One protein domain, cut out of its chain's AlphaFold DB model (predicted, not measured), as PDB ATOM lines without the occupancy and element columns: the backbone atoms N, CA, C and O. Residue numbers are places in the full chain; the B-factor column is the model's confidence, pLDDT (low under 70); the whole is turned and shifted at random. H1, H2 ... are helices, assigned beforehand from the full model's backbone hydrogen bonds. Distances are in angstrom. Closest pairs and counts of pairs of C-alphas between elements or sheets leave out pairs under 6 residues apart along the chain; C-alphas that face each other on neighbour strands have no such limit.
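Overview. This is residues 4 to 65 of the 66 residues of an uncharacterized protein of Methyloversatilis sp. 12-65-5 (UniProt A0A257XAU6). Three separate helices are strung along an open, C-shaped path round an empty middle: H1 makes one side, H2 another, and H3 stands near the open end, end-on to the flat outline of the C, running along its thin direction. No two of these helices touch, and the bare links between them make the turns. The printed part has 62 residues with three named helices, in the order H1, H2, H3, and no named strand; its class is all helix. It is extended, with a radius of gyration of the C-alphas of 17.9 A, and flat, spanning 45 by 38 by 18 A.

Along the chain. Start at Gln 4 and go on to C-alpha 8 at (-35.620, 65.930, -38.238), where H1, residues 8 to 24, begins; it runs 24.4 A from first to last C-alpha. Next find C-alpha 33 at (-48.021, 27.379, -44.990), where H2, residues 33 to 48, begins; it is 22.8 A long. H3, residues 56 to 64, is 11.7 A long and ends at C-alpha 64, at (-28.976, 49.195, -21.625).

Arrangement. Compare the C-alphas of H1 and H2: the two helices are apart, with no C-alpha of the one within 8 A of the other. By the same test H2 and H3 are apart, and H1 and H3 are apart. Residues 15 to 65 stand free, with no C-alpha 8 or more residues away along the chain within 10 A. In H1, H2 and H3, every O i to N i+4 pair is within hydrogen-bond range.

Size, cuts and confidence. Look at Asn 5 and Leu 48 for the two C-alphas farthest apart, 46.6 A. The C-alphas of Gln 4 and Gly 65 are 27.8 A apart. The printed part has no cut, and both links are short, with 8 residues between H1 and H2 and 7 between H2 and H3. The mean pLDDT of the printed part is 90.5, and no printed residue is under 70.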
ATOM      1  N   GLN A   4     -27.190  62.145 -42.501       83.06
ATOM      2  CA  GLN A   4     -26.762  62.950 -41.358       83.06
ATOM      3  C   GLN A   4     -27.024  64.448 -41.549       83.06
ATOM      4  O   GLN A   4     -27.189  65.163 -40.563       83.06
ATOM      5  N   ASN A   5     -27.139  64.913 -42.797       90.94
ATOM      6  CA  ASN A   5     -27.383  66.324 -43.112       90.94
ATOM      7  C   ASN A   5     -28.873  66.684 -43.209       90.94
ATOM      8  O   ASN A   5     -29.209  67.841 -43.447       90.94
ATOM      9  N   LEU A   6     -29.771  65.712 -43.037       90.75
ATOM     10  CA  LEU A   6     -31.212  65.949 -43.060       90.75
ATOM     11  C   LEU A   6     -31.679  66.575 -41.744       90.75
ATOM     12  O   LEU A   6     -31.243  66.182 -40.660       90.75
ATOM     13  N   SER A   7     -32.632  67.496 -41.812       94.62
ATOM     14  CA  SER A   7     -33.401  67.926 -40.645       94.62
ATOM     15  C   SER A   7     -34.233  66.770 -40.072       94.62
ATOM     16  O   SER A   7     -34.437  65.731 -40.705       94.62
ATOM     17  N   ALA A   8     -34.757  66.939 -38.854       92.25
ATOM     18  CA  ALA A   8     -35.620  65.930 -38.238       92.25
ATOM     19  C   ALA A   8     -36.857  65.615 -39.100       92.25
ATOM     20  O   ALA A   8     -37.177  64.446 -39.299       92.25
ATOM     21  N   SER A   9     -37.502  66.640 -39.664       94.69
ATOM     22  CA  SER A   9     -38.677  66.481 -40.528       94.69
ATOM     23  C   SER A   9     -38.351  65.731 -41.820       94.69
ATOM     24  O   SER A   9     -39.109  64.858 -42.237       94.69
ATOM     25  N   GLU A  10     -37.201  66.015 -42.434       94.75
ATOM     26  CA  GLU A  10     -36.757  65.311 -43.641       94.75
ATOM     27  C   GLU A  10     -36.415  63.849 -43.358       94.75
ATOM     28  O   GLU A  10     -36.743  62.981 -44.165       94.75
ATOM     29  N   ARG A  11     -35.821  63.546 -42.194       94.06
ATOM     30  CA  ARG A  11     -35.595  62.157 -41.771       94.06
ATOM     31  C   ARG A  11     -36.900  61.402 -41.558       94.06
ATOM     32  O   ARG A  11     -36.978  60.248 -41.963       94.06
ATOM     33  N   ILE A  12     -37.913  62.035 -40.962       94.56
ATOM     34  CA  ILE A  12     -39.241  61.422 -40.789       94.56
ATOM     35  C   ILE A  12     -39.856  61.110 -42.154       94.56
ATOM     36  O   ILE A  12     -40.301  59.990 -42.385       94.56
ATOM     37  N   LEU A  13     -39.823  62.068 -43.086       95.50
ATOM     38  CA  LEU A  13     -40.366  61.865 -44.427       95.50
ATOM     39  C   LEU A  13     -39.604  60.780 -45.200       95.50
ATOM     40  O   LEU A  13     -40.214  59.987 -45.913       95.50
ATOM     41  N   LEU A  14     -38.277  60.733 -45.064       94.12
ATOM     42  CA  LEU A  14     -37.457  59.686 -45.667       94.12
ATOM     43  C   LEU A  14     -37.774  58.313 -45.067       94.12
ATOM     44  O   LEU A  14     -37.949  57.362 -45.819       94.12
ATOM     45  N   ALA A  15     -37.885  58.212 -43.740       94.56
ATOM     46  CA  ALA A  15     -38.250  56.972 -43.063       94.56
ATOM     47  C   ALA A  15     -39.621  56.463 -43.528       94.56
ATOM     48  O   ALA A  15     -39.743  55.283 -43.837       94.56
ATOM     49  N   GLN A  16     -40.608  57.358 -43.662       94.88
ATOM     50  CA  GLN A  16     -41.924  57.011 -44.200       94.88
ATOM     51  C   GLN A  16     -41.815  56.472 -45.628       94.88
ATOM     52  O   GLN A  16     -42.290  55.381 -45.898       94.88
ATOM     53  N   LYS A  17     -41.117  57.178 -46.525       95.50
ATOM     54  CA  LYS A  17     -40.958  56.734 -47.921       95.50
ATOM     55  C   LYS A  17     -40.253  55.384 -48.041       95.50
ATOM     56  O   LYS A  17     -40.611  54.575 -48.890       95.50
ATOM     57  N   LEU A  18     -39.237  55.151 -47.211       94.12
ATOM     58  CA  LEU A  18     -38.552  53.861 -47.155       94.12
ATOM     59  C   LEU A  18     -39.501  52.770 -46.658       94.12
ATOM     60  O   LEU A  18     -39.531  51.686 -47.235       94.12
ATOM     61  N   TRP A  19     -40.301  53.067 -45.636       95.19
ATOM     62  CA  TRP A  19     -41.299  52.137 -45.125       95.19
ATOM     63  C   TRP A  19     -42.379  51.816 -46.163       95.19
ATOM     64  O   TRP A  19     -42.667  50.644 -46.379       95.19
ATOM     65  N   ASP A  20     -42.897  52.826 -46.863       94.69
ATOM     66  CA  ASP A  20     -43.888  52.660 -47.931       94.69
ATOM     67  C   ASP A  20     -43.351  51.743 -49.037       94.69
ATOM     68  O   ASP A  20     -44.026  50.803 -49.437       94.69
ATOM     69  N   SER A  21     -42.088  51.919 -49.451       92.94
ATOM     70  CA  SER A  21     -41.482  51.044 -50.468       92.94
ATOM     71  C   SER A  21     -41.377  49.577 -50.037       92.94
ATOM     72  O   SER A  21     -41.523  48.680 -50.861       92.94
ATOM     73  N   VAL A  22     -41.139  49.321 -48.747       91.69
ATOM     74  CA  VAL A  22     -41.093  47.955 -48.205       91.69
ATOM     75  C   VAL A  22     -42.502  47.381 -48.098       91.69
ATOM     76  O   VAL A  22     -42.706  46.210 -48.403       91.69
ATOM     77  N   HIS A  23     -43.470  48.201 -47.684       90.06
ATOM     78  CA  HIS A  23     -44.873  47.819 -47.595       90.06
ATOM     79  C   HIS A  23     -45.450  47.442 -48.966       90.06
ATOM     80  O   HIS A  23     -46.116  46.415 -49.088       90.06
ATOM     81  N   ASP A  24     -45.153  48.222 -50.003       92.38
ATOM     82  CA  ASP A  24     -45.634  47.966 -51.364       92.38
ATOM     83  C   ASP A  24     -45.108  46.632 -51.926       92.38
ATOM     84  O   ASP A  24     -45.821  45.942 -52.654       92.38
ATOM     85  N   SER A  25     -43.905  46.222 -51.509       89.25
ATOM     86  CA  SER A  25     -43.297  44.924 -51.831       89.25
ATOM     87  C   SER A  25     -43.562  43.828 -50.791       89.25
ATOM     88  O   SER A  25     -43.015  42.730 -50.896       89.25
ATOM     89  N   ALA A  26     -44.392  44.069 -49.771       81.62
ATOM     90  CA  ALA A  26     -44.557  43.127 -48.659       81.62
ATOM     91  C   ALA A  26     -45.103  41.759 -49.104       81.62
ATOM     92  O   ALA A  26     -44.785  40.738 -48.497       81.62
ATOM     93  N   ASN A  27     -45.885  41.734 -50.185       81.25
ATOM     94  CA  ASN A  27     -46.458  40.511 -50.747       81.25
ATOM     95  C   ASN A  27     -45.546  39.815 -51.774       81.25
ATOM     96  O   ASN A  27     -45.895  38.732 -52.245       81.25
ATOM     97  N   ASP A  28     -44.383  40.391 -52.103       87.81
ATOM     98  CA  ASP A  28     -43.420  39.777 -53.030       87.81
ATOM     99  C   ASP A  28     -42.742  38.545 -52.411       87.81
ATOM    100  O   ASP A  28     -42.248  37.667 -53.123       87.81
ATOM    101  N   ILE A  29     -42.725  38.458 -51.077       83.81
ATOM    102  CA  ILE A  29     -42.171  37.326 -50.336       83.81
ATOM    103  C   ILE A  29     -43.336  36.462 -49.835       83.81
ATOM    104  O   ILE A  29     -43.976  36.814 -48.841       83.81
ATOM    105  N   PRO A  30     -43.630  35.321 -50.484       85.25
ATOM    106  CA  PRO A  30     -44.737  34.475 -50.072       85.25
ATOM    107  C   PRO A  30     -44.457  33.843 -48.706       85.25
ATOM    108  O   PRO A  30     -43.405  33.239 -48.477       85.25
ATOM    109  N   VAL A  31     -45.435  33.930 -47.807       87.81
ATOM    110  CA  VAL A  31     -45.413  33.215 -46.529       87.81
ATOM    111  C   VAL A  31     -45.750  31.751 -46.789       87.81
ATOM    112  O   VAL A  31     -46.796  31.420 -47.348       87.81
ATOM    113  N   THR A  32     -44.858  30.845 -46.392       93.56
ATOM    114  CA  THR A  32     -45.118  29.407 -46.525       93.56
ATOM    115  C   THR A  32     -46.238  28.969 -45.573       93.56
ATOM    116  O   THR A  32     -46.374  29.536 -44.485       93.56
ATOM    117  N   PRO A  33     -46.991  27.900 -45.892       94.75
ATOM    118  CA  PRO A  33     -48.021  27.379 -44.990       94.75
ATOM    119  C   PRO A  33     -47.498  27.052 -43.582       94.75
ATOM    120  O   PRO A  33     -48.189  27.273 -42.593       94.75
ATOM    121  N   ALA A  34     -46.251  26.578 -43.477       95.19
ATOM    122  CA  ALA A  34     -45.610  26.298 -42.194       95.19
ATOM    123  C   ALA A  34     -45.360  27.574 -41.370       95.19
ATOM    124  O   ALA A  34     -45.570  27.578 -40.160       95.19
ATOM    125  N   GLN A  35     -44.939  28.666 -42.015       95.06
ATOM    126  CA  GLN A  35     -44.766  29.961 -41.350       95.06
ATOM    127  C   GLN A  35     -46.114  30.553 -40.930       95.06
ATOM    128  O   GLN A  35     -46.223  31.043 -39.807       95.06
ATOM    129  N   GLN A  36     -47.139  30.449 -41.781       93.88
ATOM    130  CA  GLN A  36     -48.491  30.906 -41.452       93.88
ATOM    131  C   GLN A  36     -49.029  30.195 -40.206       93.88
ATOM    132  O   GLN A  36     -49.473  30.857 -39.273       93.88
ATOM    133  N   ALA A  37     -48.884  28.869 -40.126       96.50
ATOM    134  CA  ALA A  37     -49.328  28.098 -38.965       96.50
ATOM    135  C   ALA A  37     -48.656  28.550 -37.652       96.50
ATOM    136  O   ALA A  37     -49.303  28.610 -36.607       96.50
ATOM    137  N   VAL A  38     -47.367  28.912 -37.699       96.38
ATOM    138  CA  VAL A  38     -46.652  29.460 -36.532       96.38
ATOM    139  C   VAL A  38     -47.195  30.836 -36.140       96.38
ATOM    140  O   VAL A  38     -47.334  31.118 -34.948       96.38
ATOM    141  N   LEU A  39     -47.493  31.698 -37.117       93.62
ATOM    142  CA  LEU A  39     -48.075  33.017 -36.859       93.62
ATOM    143  C   LEU A  39     -49.465  32.891 -36.228       93.62
ATOM    144  O   LEU A  39     -49.717  33.526 -35.205       93.62
ATOM    145  N   ASP A  40     -50.312  32.013 -36.763       94.81
ATOM    146  CA  ASP A  40     -51.657  31.758 -36.239       94.81
ATOM    147  C   ASP A  40     -51.604  31.223 -34.802       94.81
ATOM    148  O   ASP A  40     -52.323  31.705 -33.922       94.81
ATOM    149  N   GLN A  41     -50.693  30.282 -34.524       94.75
ATOM    150  CA  GLN A  41     -50.474  29.763 -33.172       94.75
ATOM    151  C   GLN A  41     -50.062  30.875 -32.197       94.75
ATOM    152  O   GLN A  41     -50.571  30.936 -31.076       94.75
ATOM    153  N   ARG A  42     -49.134  31.751 -32.599       92.25
ATOM    154  CA  ARG A  42     -48.661  32.861 -31.756       92.25
ATOM    155  C   ARG A  42     -49.750  33.894 -31.509       92.25
ATOM    156  O   ARG A  42     -49.849  34.399 -30.396       92.25
ATOM    157  N   LEU A  43     -50.567  34.184 -32.518       90.19
ATOM    158  CA  LEU A  43     -51.681  35.115 -32.387       90.19
ATOM    159  C   LEU A  43     -52.748  34.570 -31.429       90.19
ATOM    160  O   LEU A  43     -53.226  35.300 -30.564       90.19
ATOM    161  N   ALA A  44     -53.063  33.276 -31.525       91.88
ATOM    162  CA  ALA A  44     -53.962  32.612 -30.584       91.88
ATOM    163  C   ALA A  44     -53.399  32.623 -29.153       91.88
ATOM    164  O   ALA A  44     -54.127  32.927 -28.211       91.88
ATOM    165  N   ALA A  45     -52.100  32.348 -28.988       89.31
ATOM    166  CA  ALA A  45     -51.436  32.412 -27.688       89.31
ATOM    167  C   ALA A  45     -51.467  33.828 -27.093       89.31
ATOM    168  O   ALA A  45     -51.765  33.962 -25.914       89.31
ATOM    169  N   LEU A  46     -51.244  34.868 -27.902       86.50
ATOM    170  CA  LEU A  46     -51.351  36.265 -27.469       86.50
ATOM    171  C   LEU A  46     -52.775  36.627 -27.024       86.50
ATOM    172  O   LEU A  46     -52.941  37.366 -26.067       86.50
ATOM    173  N   GLY A  47     -53.811  36.108 -27.688       84.44
ATOM    174  CA  GLY A  47     -55.197  36.334 -27.261       84.44
ATOM    175  C   GLY A  47     -55.547  35.663 -25.925       84.44
ATOM    176  O   GLY A  47     -56.441  36.128 -25.221       84.44
ATOM    177  N   LEU A  48     -54.856  34.573 -25.582       87.88
ATOM    178  CA  LEU A  48     -54.999  33.873 -24.300       87.88
ATOM    179  C   LEU A  48     -54.111  34.477 -23.207       87.88
ATOM    180  O   LEU A  48     -54.467  34.435 -22.029       87.88
ATOM    181  N   ASP A  49     -52.958  35.019 -23.593       80.00
ATOM    182  CA  ASP A  49     -52.027  35.693 -22.706       80.00
ATOM    183  C   ASP A  49     -52.501  37.128 -22.445       80.00
ATOM    184  O   ASP A  49     -52.388  38.021 -23.278       80.00
ATOM    185  N   ALA A  50     -53.047  37.365 -21.254       70.88
ATOM    186  CA  ALA A  50     -53.488  38.692 -20.833       70.88
ATOM    187  C   ALA A  50     -52.319  39.645 -20.512       70.88
ATOM    188  O   ALA A  50     -52.555  40.754 -20.023       70.88
ATOM    189  N   HIS A  51     -51.065  39.228 -20.719       80.12
ATOM    190  CA  HIS A  51     -49.909  40.072 -20.479       80.12
ATOM    191  C   HIS A  51     -49.705  41.076 -21.632       80.12
ATOM    192  O   HIS A  51     -49.378  40.680 -22.749       80.12
ATOM    193  N   PRO A  52     -49.822  42.395 -21.382       75.69
ATOM    194  CA  PRO A  52     -49.655  43.421 -22.416       75.69
ATOM    195  C   PRO A  52     -48.192  43.623 -22.860       75.69
ATOM    196  O   PRO A  52     -47.916  44.508 -23.669       75.69
ATOM    197  N   GLY A  53     -47.259  42.822 -22.338       83.88
ATOM    198  CA  GLY A  53     -45.821  42.998 -22.497       83.88
ATOM    199  C   GLY A  53     -45.205  43.916 -21.439       83.88
ATOM    200  O   GLY A  53     -45.886  44.454 -20.562       83.88
ATOM    201  N   ASP A  54     -43.886  44.078 -21.532       89.75
ATOM    202  CA  ASP A  54     -43.095  44.931 -20.645       89.75
ATOM    203  C   ASP A  54     -43.227  46.413 -21.047       89.75
ATOM    204  O   ASP A  54     -43.177  46.754 -22.232       89.75
ATOM    205  N   ASP A  55     -43.301  47.314 -20.062       91.88
ATOM    206  CA  ASP A  55     -43.215  48.755 -20.318       91.88
ATOM    207  C   ASP A  55     -41.852  49.114 -20.933       91.88
ATOM    208  O   ASP A  55     -40.813  48.528 -20.603       91.88
ATOM    209  N   TRP A  56     -41.826  50.129 -21.803       90.31
ATOM    210  CA  TRP A  56     -40.590  50.582 -22.442       90.31
ATOM    211  C   TRP A  56     -39.476  50.899 -21.436       90.31
ATOM    212  O   TRP A  56     -38.306  50.641 -21.717       90.31
ATOM    213  N   LYS A  57     -39.798  51.416 -20.246       93.81
ATOM    214  CA  LYS A  57     -38.814  51.673 -19.186       93.81
ATOM    215  C   LYS A  57     -38.108  50.393 -18.730       93.81
ATOM    216  O   LYS A  57     -36.904  50.430 -18.462       93.81
ATOM    217  N   ASP A  58     -38.833  49.285 -18.623       93.38
ATOM    218  CA  ASP A  58     -38.289  47.994 -18.196       93.38
ATOM    219  C   ASP A  58     -37.512  47.326 -19.333       93.38
ATOM    220  O   ASP A  58     -36.391  46.850 -19.126       93.38
ATOM    221  N   VAL A  59     -38.032  47.410 -20.561       93.06
ATOM    222  CA  VAL A  59     -37.319  46.974 -21.769       93.06
ATOM    223  C   VAL A  59     -36.001  47.730 -21.932       93.06
ATOM    224  O   VAL A  59     -34.957  47.111 -22.143       93.06
ATOM    225  N   ARG A  60     -36.021  49.059 -21.787       92.75
ATOM    226  CA  ARG A  60     -34.832  49.910 -21.878       92.75
ATOM    227  C   ARG A  60     -33.794  49.490 -20.848       92.75
ATOM    228  O   ARG A  60     -32.660  49.244 -21.239       92.75
ATOM    229  N   ARG A  61     -34.190  49.320 -19.582       95.44
ATOM    230  CA  ARG A  61     -33.293  48.869 -18.505       95.44
ATOM    231  C   ARG A  61     -32.637  47.531 -18.830       95.44
ATOM    232  O   ARG A  61     -31.433  47.380 -18.643       95.44
ATOM    233  N   ARG A  62     -33.409  46.579 -19.370       94.81
ATOM    234  CA  ARG A  62     -32.906  45.261 -19.786       94.81
ATOM    235  C   ARG A  62     -31.870  45.358 -20.909       94.81
ATOM    236  O   ARG A  62     -30.888  44.627 -20.876       94.81
ATOM    237  N   ILE A  63     -32.082  46.240 -21.888       93.94
ATOM    238  CA  ILE A  63     -31.196  46.380 -23.056       93.94
ATOM    239  C   ILE A  63     -29.952  47.217 -22.731       93.94
ATOM    240  O   ILE A  63     -28.865  46.903 -23.210       93.94
ATOM    241  N   THR A  64     -30.086  48.280 -21.933       91.56
ATOM    242  CA  THR A  64     -28.976  49.195 -21.625       91.56
ATOM    243  C   THR A  64     -28.212  48.829 -20.354       91.56
ATOM    244  O   THR A  64     -27.146  49.391 -20.124       91.56
ATOM    245  N   GLY A  65     -28.739  47.921 -19.523       79.44
ATOM    246  CA  GLY A  65     -28.156  47.558 -18.225       79.44
ATOM    247  C   GLY A  65     -28.147  48.701 -17.200       79.44
ATOM    248  O   GLY A  65     -27.402  48.630 -16.225       79.44
TER     249      GLY A  65